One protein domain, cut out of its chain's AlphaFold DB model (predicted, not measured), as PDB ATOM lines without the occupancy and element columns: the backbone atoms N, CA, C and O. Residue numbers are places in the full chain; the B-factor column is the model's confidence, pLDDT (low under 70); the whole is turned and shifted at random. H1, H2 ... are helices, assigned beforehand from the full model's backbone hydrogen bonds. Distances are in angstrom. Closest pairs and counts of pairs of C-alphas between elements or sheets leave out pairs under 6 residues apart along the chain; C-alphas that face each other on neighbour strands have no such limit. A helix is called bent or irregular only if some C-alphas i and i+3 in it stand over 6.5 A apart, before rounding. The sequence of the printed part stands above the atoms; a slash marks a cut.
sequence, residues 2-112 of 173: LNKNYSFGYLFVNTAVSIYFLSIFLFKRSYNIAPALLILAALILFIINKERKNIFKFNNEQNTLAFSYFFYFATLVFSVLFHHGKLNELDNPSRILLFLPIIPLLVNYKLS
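This is residues 2 to 112 of the 173 residues of the protein "RfaL protein" of Avibacterium gallinarum (UniProt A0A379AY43). The longest helix, H4, folds back through H5 as one helical hairpin, H1 and H2 make a second, and the two hairpins spread as a V. Short H6 sits where they come together, packing on H2, and little H3 packs on H6. The printed part has 111 residues with six named helices, H1 to H6 in chain order, and no named strand: all helix. It is only just loose, close to compact, with a radius of gyration of the C-alphas of 16.2 A and spans of 54 by 38 by 22 A.

Find C-alpha 60 at (-62.551, -34.947, 20.043); from there H4 runs 32.6 A to residue 82. H5, residues 87 to 99, spans 19.9 A and is only just irregular: C-alphas 89 and 92 are 6.7 A apart. H6 holds residues 102 to 108, 10.0 A, ending at C-alpha (-59.526, -48.393, 25.932). H1, residues 4 to 23, spans 28.4 A; H2, residues 30 to 48, 27.1 A; H3, residues 53 to 56, 6.0 A.

Look first at the hub, H2. H1 touches it at Tyr 20 and Ala 34, closest C-alphas 5.0 A, at a shallow tilt of 9 degrees, opposite ways. With residues 38 to 42 alone it touches H6, closest C-alphas Ala 42 and Ile 102, 6.1 A. H4 and H5 touch at Phe 73 and Pro 93, closest C-alphas 6.0 A. H1 and H4 are apart. Every O i to N i+4 pair is within hydrogen-bond range in H1, H4 and H6; H2 has 13 of 15, H5 3 of 9 beside 7 of 10 O i to N i+3 pairs, and H3 is too short for such a pair.

The C-alphas of Leu 2 and His 84, 54.2 A apart, are the farthest pair. The printed part has no cut, and no link is long. Look for pLDDT under 70 at residues 2 to 7, 28 to 31, 33 to 34, 46 and 49 to 58.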
ATOM      1  N   LEU A   2     -63.876 -63.073  23.616       42.34
ATOM      2  CA  LEU A   2     -63.094 -61.891  23.991       42.34
ATOM      3  C   LEU A   2     -61.631 -62.176  23.638       42.34
ATOM      4  O   LEU A   2     -61.048 -63.150  24.105       42.34
ATOM      5  N   ASN A   3     -61.092 -61.373  22.727       52.31
ATOM      6  CA  ASN A   3     -59.765 -61.550  22.157       52.31
ATOM      7  C   ASN A   3     -58.715 -61.626  23.284       52.31
ATOM      8  O   ASN A   3     -58.657 -60.724  24.121       52.31
ATOM      9  N   LYS A   4     -57.902 -62.689  23.322       55.22
ATOM     10  CA  LYS A   4     -56.932 -62.990  24.401       55.22
ATOM     11  C   LYS A   4     -56.036 -61.783  24.746       55.22
ATOM     12  O   LYS A   4     -55.739 -61.544  25.914       55.22
ATOM     13  N   ASN A   5     -55.708 -60.961  23.747       55.19
ATOM     14  CA  ASN A   5     -54.907 -59.741  23.898       55.19
ATOM     15  C   ASN A   5     -55.627 -58.613  24.661       55.19
ATOM     16  O   ASN A   5     -54.981 -57.852  25.376       55.19
ATOM     17  N   TYR A   6     -56.958 -58.519  24.563       63.72
ATOM     18  CA  TYR A   6     -57.749 -57.538  25.315       63.72
ATOM     19  C   TYR A   6     -57.794 -57.898  26.806       63.72
ATOM     20  O   TYR A   6     -57.669 -57.030  27.665       63.72
ATOM     21  N   SER A   7     -57.871 -59.201  27.107       69.44
ATOM     22  CA  SER A   7     -57.765 -59.724  28.472       69.44
ATOM     23  C   SER A   7     -56.382 -59.474  29.079       69.44
ATOM     24  O   SER A   7     -56.292 -59.130  30.255       69.44
ATOM     25  N   PHE A   8     -55.312 -59.625  28.290       72.31
ATOM     26  CA  PHE A   8     -53.947 -59.379  28.758       72.31
ATOM     27  C   PHE A   8     -53.692 -57.892  29.043       72.31
ATOM     28  O   PHE A   8     -53.221 -57.558  30.126       72.31
ATOM     29  N   GLY A   9     -54.064 -56.995  28.120       73.88
ATOM     30  CA  GLY A   9     -53.921 -55.548  28.327       73.88
ATOM     31  C   GLY A   9     -54.738 -55.041  29.519       73.88
ATOM     32  O   GLY A   9     -54.224 -54.279  30.335       73.88
ATOM     33  N   TYR A  10     -55.969 -55.538  29.688       79.81
ATOM     34  CA  TYR A  10     -56.794 -55.237  30.859       79.81
ATOM     35  C   TYR A  10     -56.127 -55.679  32.168       79.81
ATOM     36  O   TYR A  10     -56.043 -54.889  33.109       79.81
ATOM     37  N   LEU A  11     -55.640 -56.922  32.236       80.94
ATOM     38  CA  LEU A  11     -54.986 -57.444  33.436       80.94
ATOM     39  C   LEU A  11     -53.729 -56.631  33.763       80.94
ATOM     40  O   LEU A  11     -53.573 -56.172  34.890       80.94
ATOM     41  N   PHE A  12     -52.894 -56.364  32.758       80.00
ATOM     42  CA  PHE A  12     -51.653 -55.618  32.922       80.00
ATOM     43  C   PHE A  12     -51.883 -54.189  33.432       80.00
ATOM     44  O   PHE A  12     -51.244 -53.779  34.399       80.00
ATOM     45  N   VAL A  13     -52.820 -53.442  32.831       81.44
ATOM     46  CA  VAL A  13     -53.148 -52.068  33.257       81.44
ATOM     47  C   VAL A  13     -53.652 -52.056  34.701       81.44
ATOM     48  O   VAL A  13     -53.179 -51.258  35.509       81.44
ATOM     49  N   ASN A  14     -54.553 -52.971  35.062       85.81
ATOM     50  CA  ASN A  14     -55.065 -53.058  36.430       85.81
ATOM     51  C   ASN A  14     -53.974 -53.436  37.444       85.81
ATOM     52  O   ASN A  14     -53.932 -52.867  38.537       85.81
ATOM     53  N   THR A  15     -53.067 -54.349  37.092       84.44
ATOM     54  CA  THR A  15     -51.916 -54.699  37.935       84.44
ATOM     55  C   THR A  15     -50.958 -53.517  38.087       84.44
ATOM     56  O   THR A  15     -50.563 -53.212  39.209       84.44
ATOM     57  N   ALA A  16     -50.638 -52.799  37.007       82.44
ATOM     58  CA  ALA A  16     -49.767 -51.622  37.048       82.44
ATOM     59  C   ALA A  16     -50.348 -50.504  37.931       82.44
ATOM     60  O   ALA A  16     -49.638 -49.941  38.765       82.44
ATOM     61  N   VAL A  17     -51.651 -50.232  37.810       83.81
ATOM     62  CA  VAL A  17     -52.354 -49.266  38.671       83.81
ATOM     63  C   VAL A  17     -52.382 -49.736  40.128       83.81
ATOM     64  O   VAL A  17     -52.202 -48.932  41.036       83.81
ATOM     65  N   SER A  18     -52.547 -51.035  40.376       87.19
ATOM     66  CA  SER A  18     -52.511 -51.568  41.744       87.19
ATOM     67  C   SER A  18     -51.132 -51.387  42.378       87.19
ATOM     68  O   SER A  18     -51.015 -50.890  43.496       87.19
ATOM     69  N   ILE A  19     -50.074 -51.724  41.634       84.88
ATOM     70  CA  ILE A  19     -48.685 -51.536  42.062       84.88
ATOM     71  C   ILE A  19     -48.400 -50.055  42.322       84.88
ATOM     72  O   ILE A  19     -47.723 -49.749  43.301       84.88
ATOM     73  N   TYR A  20     -48.932 -49.135  41.509       83.88
ATOM     74  CA  TYR A  20     -48.773 -47.695  41.737       83.88
ATOM     75  C   TYR A  20     -49.222 -47.288  43.138       83.88
ATOM     76  O   TYR A  20     -48.425 -46.777  43.922       83.88
ATOM     77  N   PHE A  21     -50.486 -47.552  43.457       86.62
ATOM     78  CA  PHE A  21     -51.062 -47.144  44.729       86.62
ATOM     79  C   PHE A  21     -50.365 -47.816  45.914       86.62
ATOM     80  O   PHE A  21     -50.173 -47.184  46.950       86.62
ATOM     81  N   LEU A  22     -49.967 -49.084  45.792       86.38
ATOM     82  CA  LEU A  22     -49.285 -49.809  46.872       86.38
ATOM     83  C   LEU A  22     -47.851 -49.313  47.107       86.38
ATOM     84  O   LEU A  22     -47.357 -49.352  48.231       86.38
ATOM     85  N   SER A  23     -47.175 -48.855  46.052       82.50
ATOM     86  CA  SER A  23     -45.747 -48.517  46.094       82.50
ATOM     87  C   SER A  23     -45.451 -47.043  46.368       82.50
ATOM     88  O   SER A  23     -44.287 -46.690  46.575       82.50
ATOM     89  N   ILE A  24     -46.475 -46.183  46.404       81.62
ATOM     90  CA  ILE A  24     -46.320 -44.723  46.355       81.62
ATOM     91  C   ILE A  24     -45.457 -44.138  47.488       81.62
ATOM     92  O   ILE A  24     -44.798 -43.129  47.267       81.62
ATOM     93  N   PHE A  25     -45.346 -44.801  48.645       81.44
ATOM     94  CA  PHE A  25     -44.521 -44.347  49.779       81.44
ATOM     95  C   PHE A  25     -43.316 -45.241  50.116       81.44
ATOM     96  O   PHE A  25     -42.573 -44.929  51.046       81.44
ATOM     97  N   LEU A  26     -43.096 -46.336  49.380       77.19
ATOM     98  CA  LEU A  26     -42.064 -47.325  49.725       77.19
ATOM     99  C   LEU A  26     -40.641 -46.864  49.379       77.19
ATOM    100  O   LEU A  26     -39.704 -47.170  50.110       77.19
ATOM    101  N   PHE A  27     -40.465 -46.119  48.283       73.62
ATOM    102  CA  PHE A  27     -39.141 -45.763  47.762       73.62
ATOM    103  C   PHE A  27     -39.029 -44.278  47.424       73.62
ATOM    104  O   PHE A  27     -40.002 -43.622  47.057       73.62
ATOM    105  N   LYS A  28     -37.807 -43.739  47.469       69.38
ATOM    106  CA  LYS A  28     -37.524 -42.390  46.966       69.38
ATOM    107  C   LYS A  28     -37.838 -42.331  45.469       69.38
ATOM    108  O   LYS A  28     -37.356 -43.164  44.708       69.38
ATOM    109  N   ARG A  29     -38.635 -41.341  45.042       69.00
ATOM    110  CA  ARG A  29     -39.153 -41.199  43.658       69.00
ATOM    111  C   ARG A  29     -40.083 -42.332  43.182       69.00
ATOM    112  O   ARG A  29     -40.326 -42.424  41.979       69.00
ATOM    113  N   SER A  30     -40.649 -43.138  44.083       68.31
ATOM    114  CA  SER A  30     -41.683 -44.153  43.783       68.31
ATOM    115  C   SER A  30     -42.827 -43.617  42.915       68.31
ATOM    116  O   SER A  30     -43.255 -44.277  41.971       68.31
ATOM    117  N   TYR A  31     -43.259 -42.382  43.174       69.56
ATOM    118  CA  TYR A  31     -44.320 -41.705  42.430       69.56
ATOM    119  C   TYR A  31     -44.004 -41.509  40.936       69.56
ATOM    120  O   TYR A  31     -44.922 -41.305  40.152       69.56
ATOM    121  N   ASN A  32     -42.737 -41.620  40.512       73.56
ATOM    122  CA  ASN A  32     -42.352 -41.601  39.094       73.56
ATOM    123  C   ASN A  32     -42.262 -43.001  38.473       73.56
ATOM    124  O   ASN A  32     -42.339 -43.128  37.253       73.56
ATOM    125  N   ILE A  33     -42.107 -44.049  39.291       69.81
ATOM    126  CA  ILE A  33     -41.925 -45.428  38.820       69.81
ATOM    127  C   ILE A  33     -43.195 -45.918  38.133       69.81
ATOM    128  O   ILE A  33     -43.129 -46.531  37.072       69.81
ATOM    129  N   ALA A  34     -44.363 -45.634  38.701       68.12
ATOM    130  CA  ALA A  34     -45.592 -46.160  38.132       68.12
ATOM    131  C   ALA A  34     -46.085 -45.426  36.878       68.12
ATOM    132  O   ALA A  34     -46.491 -46.114  35.945       68.12
ATOM    133  N   PRO A  35     -45.997 -44.085  36.773       70.19
ATOM    134  CA  PRO A  35     -46.120 -43.409  35.488       70.19
ATOM    135  C   PRO A  35     -45.193 -44.000  34.433       70.19
ATOM    136  O   PRO A  35     -45.645 -44.307  33.336       70.19
ATOM    137  N   ALA A  36     -43.924 -44.246  34.775       75.31
ATOM    138  CA  ALA A  36     -42.974 -44.864  33.856       75.31
ATOM    139  C   ALA A  36     -43.402 -46.284  33.446       75.31
ATOM    140  O   ALA A  36     -43.353 -46.611  32.262       75.31
ATOM    141  N   LEU A  37     -43.892 -47.106  34.381       75.19
ATOM    142  CA  LEU A  37     -44.449 -48.430  34.085       75.19
ATOM    143  C   LEU A  37     -45.689 -48.351  33.188       75.19
ATOM    144  O   LEU A  37     -45.813 -49.158  32.274       75.19
ATOM    145  N   LEU A  38     -46.586 -47.388  33.410       74.31
ATOM    146  CA  LEU A  38     -47.782 -47.177  32.588       74.31
ATOM    147  C   LEU A  38     -47.434 -46.659  31.185       74.31
ATOM    148  O   LEU A  38     -48.049 -47.089  30.212       74.31
ATOM    149  N   ILE A  39     -46.426 -45.797  31.058       77.88
ATOM    150  CA  ILE A  39     -45.886 -45.355  29.761       77.88
ATOM    151  C   ILE A  39     -45.269 -46.542  29.025       77.88
ATOM    152  O   ILE A  39     -45.549 -46.757  27.847       77.88
ATOM    153  N   LEU A  40     -44.462 -47.345  29.720       78.06
ATOM    154  CA  LEU A  40     -43.844 -48.541  29.159       78.06
ATOM    155  C   LEU A  40     -44.914 -49.560  28.735       78.06
ATOM    156  O   LEU A  40     -44.822 -50.127  27.649       78.06
ATOM    157  N   ALA A  41     -45.981 -49.710  29.526       72.19
ATOM    158  CA  ALA A  41     -47.167 -50.486  29.168       72.19
ATOM    159  C   ALA A  41     -47.804 -49.978  27.874       72.19
ATOM    160  O   ALA A  41     -48.102 -50.764  26.974       72.19
ATOM    161  N   ALA A  42     -48.003 -48.660  27.783       71.81
ATOM    162  CA  ALA A  42     -48.615 -48.026  26.629       71.81
ATOM    163  C   ALA A  42     -47.782 -48.253  25.365       71.81
ATOM    164  O   ALA A  42     -48.335 -48.626  24.332       71.81
ATOM    165  N   LEU A  43     -46.460 -48.113  25.463       75.25
ATOM    166  CA  LEU A  43     -45.526 -48.353  24.363       75.25
ATOM    167  C   LEU A  43     -45.496 -49.827  23.938       75.25
ATOM    168  O   LEU A  43     -45.600 -50.119  22.749       75.25
ATOM    169  N   ILE A  44     -45.414 -50.768  24.883       75.62
ATOM    170  CA  ILE A  44     -45.430 -52.209  24.578       75.62
ATOM    171  C   ILE A  44     -46.742 -52.594  23.887       75.62
ATOM    172  O   ILE A  44     -46.732 -53.269  22.856       75.62
ATOM    173  N   LEU A  45     -47.880 -52.128  24.409       71.19
ATOM    174  CA  LEU A  45     -49.192 -52.406  23.823       71.19
ATOM    175  C   LEU A  45     -49.380 -51.724  22.462       71.19
ATOM    176  O   LEU A  45     -50.063 -52.297  21.610       71.19
ATOM    177  N   PHE A  46     -48.761 -50.561  22.234       69.88
ATOM    178  CA  PHE A  46     -48.703 -49.898  20.927       69.88
ATOM    179  C   PHE A  46     -47.928 -50.737  19.903       69.88
ATOM    180  O   PHE A  46     -48.408 -50.949  18.790       69.88
ATOM    181  N   ILE A  47     -46.759 -51.258  20.289       72.31
ATOM    182  CA  ILE A  47     -45.892 -52.058  19.412       72.31
ATOM    183  C   ILE A  47     -46.541 -53.407  19.073       72.31
ATOM    184  O   ILE A  47     -46.572 -53.793  17.905       72.31
ATOM    185  N   ILE A  48     -47.091 -54.110  20.070       70.81
ATOM    186  CA  ILE A  48     -47.718 -55.430  19.883       70.81
ATOM    187  C   ILE A  48     -48.989 -55.322  19.033       70.81
ATOM    188  O   ILE A  48     -49.245 -56.172  18.183       70.81
ATOM    189  N   ASN A  49     -49.785 -54.268  19.220       66.50
ATOM    190  CA  ASN A  49     -51.047 -54.085  18.505       66.50
ATOM    191  C   ASN A  49     -50.903 -53.162  17.284       66.50
ATOM    192  O   ASN A  49     -51.799 -52.362  17.009       66.50
ATOM    193  N   LYS A  50     -49.807 -53.292  16.522       55.84
ATOM    194  CA  LYS A  50     -49.498 -52.466  15.337       55.84
ATOM    195  C   LYS A  50     -50.621 -52.445  14.285       55.84
ATOM    196  O   LYS A  50     -50.793 -51.447  13.587       55.84
ATOM    197  N   GLU A  51     -51.427 -53.507  14.210       52.47
ATOM    198  CA  GLU A  51     -52.591 -53.598  13.315       52.47
ATOM    199  C   GLU A  51     -53.855 -52.907  13.856       52.47
ATOM    200  O   GLU A  51     -54.775 -52.595  13.102       52.47
ATOM    201  N   ARG A  52     -53.906 -52.582  15.154       56.97
ATOM    202  CA  ARG A  52     -55.024 -51.870  15.793       56.97
ATOM    203  C   ARG A  52     -54.681 -50.406  16.058       56.97
ATOM    204  O   ARG A  52     -54.835 -49.909  17.173       56.97
ATOM    205  N   LYS A  53     -54.312 -49.681  14.996       55.38
ATOM    206  CA  LYS A  53     -54.086 -48.220  15.017       55.38
ATOM    207  C   LYS A  53     -55.254 -47.417  15.623       55.38
ATOM    208  O   LYS A  53     -55.045 -46.312  16.104       55.38
ATOM    209  N   ASN A  54     -56.467 -47.977  15.651       56.50
ATOM    210  CA  ASN A  54     -57.641 -47.347  16.262       56.50
ATOM    211  C   ASN A  54     -57.599 -47.256  17.802       56.50
ATOM    212  O   ASN A  54     -58.344 -46.450  18.342       56.50
ATOM    213  N   ILE A  55     -56.758 -48.017  18.517       59.59
ATOM    214  CA  ILE A  55     -56.680 -47.934  19.996       59.59
ATOM    215  C   ILE A  55     -56.090 -46.583  20.437       59.59
ATOM    216  O   ILE A  55     -56.449 -46.053  21.479       59.59
ATOM    217  N   PHE A  56     -55.224 -45.989  19.617       62.09
ATOM    218  CA  PHE A  56     -54.598 -44.693  19.893       62.09
ATOM    219  C   PHE A  56     -55.252 -43.544  19.121       62.09
ATOM    220  O   PHE A  56     -54.677 -42.462  19.017       62.09
ATOM    221  N   LYS A  57     -56.453 -43.761  18.565       66.31
ATOM    222  CA  LYS A  57     -57.235 -42.652  18.023       66.31
ATOM    223  C   LYS A  57     -57.796 -41.837  19.173       66.31
ATOM    224  O   LYS A  57     -58.582 -42.337  19.971       66.31
ATOM    225  N   PHE A  58     -57.404 -40.574  19.196       65.38
ATOM    226  CA  PHE A  58     -57.986 -39.589  20.081       65.38
ATOM    227  C   PHE A  58     -59.414 -39.274  19.622       65.38
ATOM    228  O   PHE A  58     -59.644 -38.991  18.445       65.38
ATOM    229  N   ASN A  59     -60.375 -39.335  20.544       73.06
ATOM    230  CA  ASN A  59     -61.687 -38.718  20.333       73.06
ATOM    231  C   ASN A  59     -61.564 -37.181  20.432       73.06
ATOM    232  O   ASN A  59     -60.571 -36.688  20.968       73.06
ATOM    233  N   ASN A  60     -62.567 -36.418  19.981       77.31
ATOM    234  CA  ASN A  60     -62.551 -34.947  20.043       77.31
ATOM    235  C   ASN A  60     -62.223 -34.422  21.452       77.31
ATOM    236  O   ASN A  60     -61.356 -33.568  21.588       77.31
ATOM    237  N   GLU A  61     -62.818 -34.998  22.499       78.50
ATOM    238  CA  GLU A  61     -62.537 -34.625  23.896       78.50
ATOM    239  C   GLU A  61     -61.083 -34.895  24.307       78.50
ATOM    240  O   GLU A  61     -60.443 -34.085  24.975       78.50
ATOM    241  N   GLN A  62     -60.531 -36.033  23.880       76.31
ATOM    242  CA  GLN A  62     -59.154 -36.409  24.192       76.31
ATOM    243  C   GLN A  62     -58.162 -35.515  23.439       76.31
ATOM    244  O   GLN A  62     -57.110 -35.191  23.982       76.31
ATOM    245  N   ASN A  63     -58.506 -35.084  22.221       81.69
ATOM    246  CA  ASN A  63     -57.743 -34.088  21.473       81.69
ATOM    247  C   ASN A  63     -57.758 -32.728  22.175       81.69
ATOM    248  O   ASN A  63     -56.714 -32.087  22.260       81.69
ATOM    249  N   THR A  64     -58.901 -32.301  22.719       85.38
ATOM    250  CA  THR A  64     -58.979 -31.067  23.511       85.38
ATOM    251  C   THR A  64     -58.097 -31.160  24.754       85.38
ATOM    252  O   THR A  64     -57.301 -30.258  24.991       85.38
ATOM    253  N   LEU A  65     -58.156 -32.272  25.496       83.62
ATOM    254  CA  LEU A  65     -57.290 -32.502  26.660       83.62
ATOM    255  C   LEU A  65     -55.803 -32.506  26.288       83.62
ATOM    256  O   LEU A  65     -54.996 -31.840  26.935       83.62
ATOM    257  N   ALA A  66     -55.437 -33.224  25.224       84.31
ATOM    258  CA  ALA A  66     -54.077 -33.255  24.697       84.31
ATOM    259  C   ALA A  66     -53.587 -31.848  24.321       84.31
ATOM    260  O   ALA A  66     -52.469 -31.470  24.673       84.31
ATOM    261  N   PHE A  67     -54.438 -31.055  23.665       86.56
ATOM    262  CA  PHE A  67     -54.138 -29.675  23.305       86.56
ATOM    263  C   PHE A  67     -53.969 -28.783  24.539       86.56
ATOM    264  O   PHE A  67     -53.012 -28.018  24.600       86.56
ATOM    265  N   SER A  68     -54.827 -28.914  25.555       87.69
ATOM    266  CA  SER A  68     -54.692 -28.174  26.816       87.69
ATOM    267  C   SER A  68     -53.377 -28.486  27.533       87.69
ATOM    268  O   SER A  68     -52.702 -27.567  27.994       87.69
ATOM    269  N   TYR A  69     -52.970 -29.759  27.586       86.31
ATOM    270  CA  TYR A  69     -51.684 -30.146  28.173       86.31
ATOM    271  C   TYR A  69     -50.493 -29.626  27.372       86.31
ATOM    272  O   TYR A  69     -49.523 -29.142  27.958       86.31
ATOM    273  N   PHE A  70     -50.571 -29.685  26.042       87.56
ATOM    274  CA  PHE A  70     -49.545 -29.113  25.181       87.56
ATOM    275  C   PHE A  70     -49.434 -27.597  25.372       87.56
ATOM    276  O   PHE A  70     -48.332 -27.076  25.521       87.56
ATOM    277  N   PHE A  71     -50.567 -26.897  25.438       89.56
ATOM    278  CA  PHE A  71     -50.606 -25.458  25.665       89.56
ATOM    279  C   PHE A  71     -50.016 -25.083  27.030       89.56
ATOM    280  O   PHE A  71     -49.188 -24.181  27.102       89.56
ATOM    281  N   TYR A  72     -50.355 -25.820  28.094       88.19
ATOM    282  CA  TYR A  72     -49.750 -25.648  29.421       88.19
ATOM    283  C   TYR A  72     -48.225 -25.837  29.404       88.19
ATOM    284  O   TYR A  72     -47.486 -25.068  30.013       88.19
ATOM    285  N   PHE A  73     -47.728 -26.847  28.688       87.88
ATOM    286  CA  PHE A  73     -46.287 -27.028  28.534       87.88
ATOM    287  C   PHE A  73     -45.654 -25.867  27.752       87.88
ATOM    288  O   PHE A  73     -44.606 -25.355  28.144       87.88
ATOM    289  N   ALA A  74     -46.303 -25.412  26.678       88.25
ATOM    290  CA  ALA A  74     -45.817 -24.314  25.851       88.25
ATOM    291  C   ALA A  74     -45.727 -22.989  26.625       88.25
ATOM    292  O   ALA A  74     -44.736 -22.274  26.477       88.25
ATOM    293  N   THR A  75     -46.701 -22.670  27.486       88.19
ATOM    294  CA  THR A  75     -46.636 -21.459  28.321       88.19
ATOM    295  C   THR A  75     -45.468 -21.507  29.305       88.19
ATOM    296  O   THR A  75     -44.815 -20.486  29.522       88.19
ATOM    297  N   LEU A  76     -45.145 -22.682  29.849       85.94
ATOM    298  CA  LEU A  76     -43.990 -22.860  30.731       85.94
ATOM    299  C   LEU A  76     -42.660 -22.761  29.987       85.94
ATOM    300  O   LEU A  76     -41.740 -22.111  30.479       85.94
ATOM    301  N   VAL A  77     -42.568 -23.321  28.778       86.94
ATOM    302  CA  VAL A  77     -41.405 -23.111  27.898       86.94
ATOM    303  C   VAL A  77     -41.217 -21.621  27.621       86.94
ATOM    304  O   VAL A  77     -40.112 -21.104  27.770       86.94
ATOM    305  N   PHE A  78     -42.295 -20.914  27.282       88.56
ATOM    306  CA  PHE A  78     -42.247 -19.476  27.028       88.56
ATOM    307  C   PHE A  78     -41.804 -18.695  28.273       88.56
ATOM    308  O   PHE A  78     -40.943 -17.825  28.185       88.56
ATOM    309  N   SER A  79     -42.311 -19.050  29.456       86.94
ATOM    310  CA  SER A  79     -41.898 -18.439  30.724       86.94
ATOM    311  C   SER A  79     -40.394 -18.596  30.979       86.94
ATOM    312  O   SER A  79     -39.724 -17.596  31.251       86.94
ATOM    313  N   VAL A  80     -39.853 -19.807  30.803       87.12
ATOM    314  CA  VAL A  80     -38.424 -20.104  30.995       87.12
ATOM    315  C   VAL A  80     -37.551 -19.341  29.995       87.12
ATOM    316  O   VAL A  80     -36.518 -18.798  30.387       87.12
ATOM    317  N   LEU A  81     -37.978 -19.245  28.731       85.62
ATOM    318  CA  LEU A  81     -37.250 -18.508  27.694       85.62
ATOM    319  C   LEU A  81     -37.162 -17.004  27.993       85.62
ATOM    320  O   LEU A  81     -36.097 -16.418  27.814       85.62
ATOM    321  N   PHE A  82     -38.248 -16.386  28.466       87.38
ATOM    322  CA  PHE A  82     -38.294 -14.940  28.731       87.38
ATOM    323  C   PHE A  82     -37.658 -14.529  30.063       87.38
ATOM    324  O   PHE A  82     -37.159 -13.414  30.175       87.38
ATOM    325  N   HIS A  83     -37.658 -15.408  31.068       86.38
ATOM    326  CA  HIS A  83     -37.127 -15.100  32.404       86.38
ATOM    327  C   HIS A  83     -35.721 -15.669  32.643       86.38
ATOM    328  O   HIS A  83     -35.232 -15.621  33.769       86.38
ATOM    329  N   HIS A  84     -35.074 -16.228  31.609       78.56
ATOM    330  CA  HIS A  84     -33.810 -16.967  31.730       78.56
ATOM    331  C   HIS A  84     -33.857 -18.035  32.840       78.56
ATOM    332  O   HIS A  84     -32.894 -18.234  33.586       78.56
ATOM    333  N   GLY A  85     -35.006 -18.709  32.958       71.81
ATOM    334  CA  GLY A  85     -35.227 -19.766  33.939       71.81
ATOM    335  C   GLY A  85     -34.304 -20.960  33.692       71.81
ATOM    336  O   GLY A  85     -33.771 -21.159  32.594       71.81
ATOM    337  N   LYS A  86     -34.101 -21.795  34.713       79.06
ATOM    338  CA  LYS A  86     -33.283 -23.003  34.545       79.06
ATOM    339  C   LYS A  86     -34.055 -24.016  33.708       79.06
ATOM    340  O   LYS A  86     -35.190 -24.342  34.032       79.06
ATOM    341  N   LEU A  87     -33.413 -24.611  32.700       73.75
ATOM    342  CA  LEU A  87     -34.035 -25.670  31.887       73.75
ATOM    343  C   LEU A  87     -34.513 -26.867  32.727       73.75
ATOM    344  O   LEU A  87     -35.494 -27.506  32.370       73.75
ATOM    345  N   ASN A  88     -33.894 -27.116  33.884       72.25
ATOM    346  CA  ASN A  88     -34.329 -28.150  34.829       72.25
ATOM    347  C   ASN A  88     -35.738 -27.896  35.409       72.25
ATOM    348  O   ASN A  88     -36.356 -28.812  35.944       72.25
ATOM    349  N   GLU A  89     -36.280 -26.678  35.305       73.50
ATOM    350  CA  GLU A  89     -37.664 -26.373  35.698       73.50
ATOM    351  C   GLU A  89     -38.686 -27.000  34.731       73.50
ATOM    352  O   GLU A  89     -39.835 -27.230  35.112       73.50
ATOM    353  N   LEU A  90     -38.261 -27.374  33.515       77.31
ATOM    354  CA  LEU A  90     -39.080 -28.064  32.512       77.31
ATOM    355  C   LEU A  90     -39.152 -29.587  32.722       77.31
ATOM    356  O   LEU A  90     -39.984 -30.248  32.091       77.31
ATOM    357  N   ASP A  91     -38.368 -30.161  33.640       74.06
ATOM    358  CA  ASP A  91     -38.351 -31.611  33.897       74.06
ATOM    359  C   ASP A  91     -39.683 -32.140  34.441       74.06
ATOM    360  O   ASP A  91     -40.105 -33.248  34.113       74.06
ATOM    361  N   ASN A  92     -40.365 -31.365  35.286       72.62
ATOM    362  CA  ASN A  92     -41.680 -31.743  35.804       72.62
ATOM    363  C   ASN A  92     -42.797 -31.537  34.757       72.62
ATOM    364  O   ASN A  92     -43.559 -32.478  34.527       72.62
ATOM    365  N   PRO A  93     -42.890 -30.379  34.074       76.50
ATOM    366  CA  PRO A  93     -43.868 -30.147  33.010       76.50
ATOM    367  C   PRO A  93     -43.754 -31.123  31.839       76.50
ATOM    368  O   PRO A  93     -44.765 -31.584  31.317       76.50
ATOM    369  N   SER A  94     -42.535 -31.484  31.433       77.56
ATOM    370  CA  SER A  94     -42.313 -32.421  30.324       77.56
ATOM    371  C   SER A  94     -42.846 -33.826  30.620       77.56
ATOM    372  O   SER A  94     -43.277 -34.526  29.702       77.56
ATOM    373  N   ARG A  95     -42.932 -34.231  31.898       75.44
ATOM    374  CA  ARG A  95     -43.588 -35.496  32.274       75.44
ATOM    375  C   ARG A  95     -45.067 -35.507  31.924       75.44
ATOM    376  O   ARG A  95     -45.564 -36.564  31.565       75.44
ATOM    377  N   ILE A  96     -45.754 -34.365  31.959       75.69
ATOM    378  CA  ILE A  96     -47.174 -34.264  31.578       75.69
ATOM    379  C   ILE A  96     -47.367 -34.676  30.115       75.69
ATOM    380  O   ILE A  96     -48.306 -35.404  29.799       75.69
ATOM    381  N   LEU A  97     -46.433 -34.315  29.232       76.81
ATOM    382  CA  LEU A  97     -46.455 -34.772  27.842       76.81
ATOM    383  C   LEU A  97     -46.243 -36.285  27.727       76.81
ATOM    384  O   LEU A  97     -46.876 -36.931  26.897       76.81
ATOM    385  N   LEU A  98     -45.413 -36.873  28.591       73.50
ATOM    386  CA  LEU A  98     -45.243 -38.326  28.648       73.50
ATOM    387  C   LEU A  98     -46.520 -39.055  29.111       73.50
ATOM    388  O   LEU A  98     -46.677 -40.237  28.809       73.50
ATOM    389  N   PHE A  99     -47.465 -38.372  29.768       73.56
ATOM    390  CA  PHE A  99     -48.770 -38.939  30.123       73.56
ATOM    391  C   PHE A  99     -49.790 -38.943  28.976       73.56
ATOM    392  O   PHE A  99     -50.744 -39.720  29.047       73.56
ATOM    393  N   LEU A 100     -49.610 -38.159  27.903       76.94
ATOM    394  CA  LEU A 100     -50.535 -38.167  26.757       76.94
ATOM    395  C   LEU A 100     -50.843 -39.576  26.215       76.94
ATOM    396  O   LEU A 100     -52.021 -39.877  26.031       76.94
ATOM    397  N   PRO A 101     -49.853 -40.463  25.972       73.62
ATOM    398  CA  PRO A 101     -50.125 -41.815  25.483       73.62
ATOM    399  C   PRO A 101     -50.833 -42.717  26.505       73.62
ATOM    400  O   PRO A 101     -51.410 -43.732  26.116       73.62
ATOM    401  N   ILE A 102     -50.838 -42.358  27.793       76.69
ATOM    402  CA  ILE A 102     -51.561 -43.104  28.832       76.69
ATOM    403  C   ILE A 102     -53.074 -42.860  28.726       76.69
ATOM    404  O   ILE A 102     -53.854 -43.779  28.967       76.69
ATOM    405  N   ILE A 103     -53.510 -41.661  28.324       74.94
ATOM    406  CA  ILE A 103     -54.936 -41.300  28.225       74.94
ATOM    407  C   ILE A 103     -55.728 -42.280  27.337       74.94
ATOM    408  O   ILE A 103     -56.671 -42.898  27.840       74.94
ATOM    409  N   PRO A 104     -55.367 -42.506  26.055       73.12
ATOM    410  CA  PRO A 104     -56.083 -43.470  25.225       73.12
ATOM    411  C   PRO A 104     -55.944 -44.896  25.771       73.12
ATOM    412  O   PRO A 104     -56.874 -45.688  25.632       73.12
ATOM    413  N   LEU A 105     -54.840 -45.231  26.449       73.44
ATOM    414  CA  LEU A 105     -54.657 -46.545  27.063       73.44
ATOM    415  C   LEU A 105     -55.707 -46.820  28.148       73.44
ATOM    416  O   LEU A 105     -56.375 -47.849  28.100       73.44
ATOM    417  N   LEU A 106     -55.872 -45.901  29.102       73.75
ATOM    418  CA  LEU A 106     -56.810 -46.061  30.220       73.75
ATOM    419  C   LEU A 106     -58.273 -45.993  29.761       73.75
ATOM    420  O   LEU A 106     -59.137 -46.619  30.373       73.75
ATOM    421  N   VAL A 107     -58.557 -45.273  28.671       73.56
ATOM    422  CA  VAL A 107     -59.902 -45.233  28.081       73.56
ATOM    423  C   VAL A 107     -60.240 -46.549  27.379       73.56
ATOM    424  O   VAL A 107     -61.350 -47.058  27.527       73.56
ATOM    425  N   ASN A 108     -59.292 -47.135  26.642       73.31
ATOM    426  CA  ASN A 108     -59.526 -48.393  25.932       73.31
ATOM    427  C   ASN A 108     -59.472 -49.618  26.852       73.31
ATOM    428  O   ASN A 108     -60.204 -50.578  26.617       73.31
ATOM    429  N   TYR A 109     -58.626 -49.604  27.882       75.12
ATOM    430  CA  TYR A 109     -58.535 -50.657  28.889       75.12
ATOM    431  C   TYR A 109     -59.166 -50.166  30.189       75.12
ATOM    432  O   TYR A 109     -58.499 -49.600  31.051       75.12
ATOM    433  N   LYS A 110     -60.477 -50.397  30.316       74.75
ATOM    434  CA  LYS A 110     -61.273 -49.949  31.462       74.75
ATOM    435  C   LYS A 110     -60.631 -50.389  32.783       74.75
ATOM    436  O   LYS A 110     -60.391 -51.580  32.988       74.75
ATOM    437  N   LEU A 111     -60.401 -49.450  33.700       80.19
ATOM    438  CA  LEU A 111     -59.980 -49.802  35.055       80.19
ATOM    439  C   LEU A 111     -61.107 -50.538  35.777       80.19
ATOM    440  O   LEU A 111     -62.281 -50.161  35.716       80.19
ATOM    441  N   SER A 112     -60.738 -51.591  36.495       84.50
ATOM    442  CA  SER A 112     -61.662 -52.322  37.340       84.50
ATOM    443  C   SER A 112     -61.967 -51.511  38.589       84.50
ATOM    444  O   SER A 112     -61.135 -51.382  39.489       84.50
TER     445      SER A 112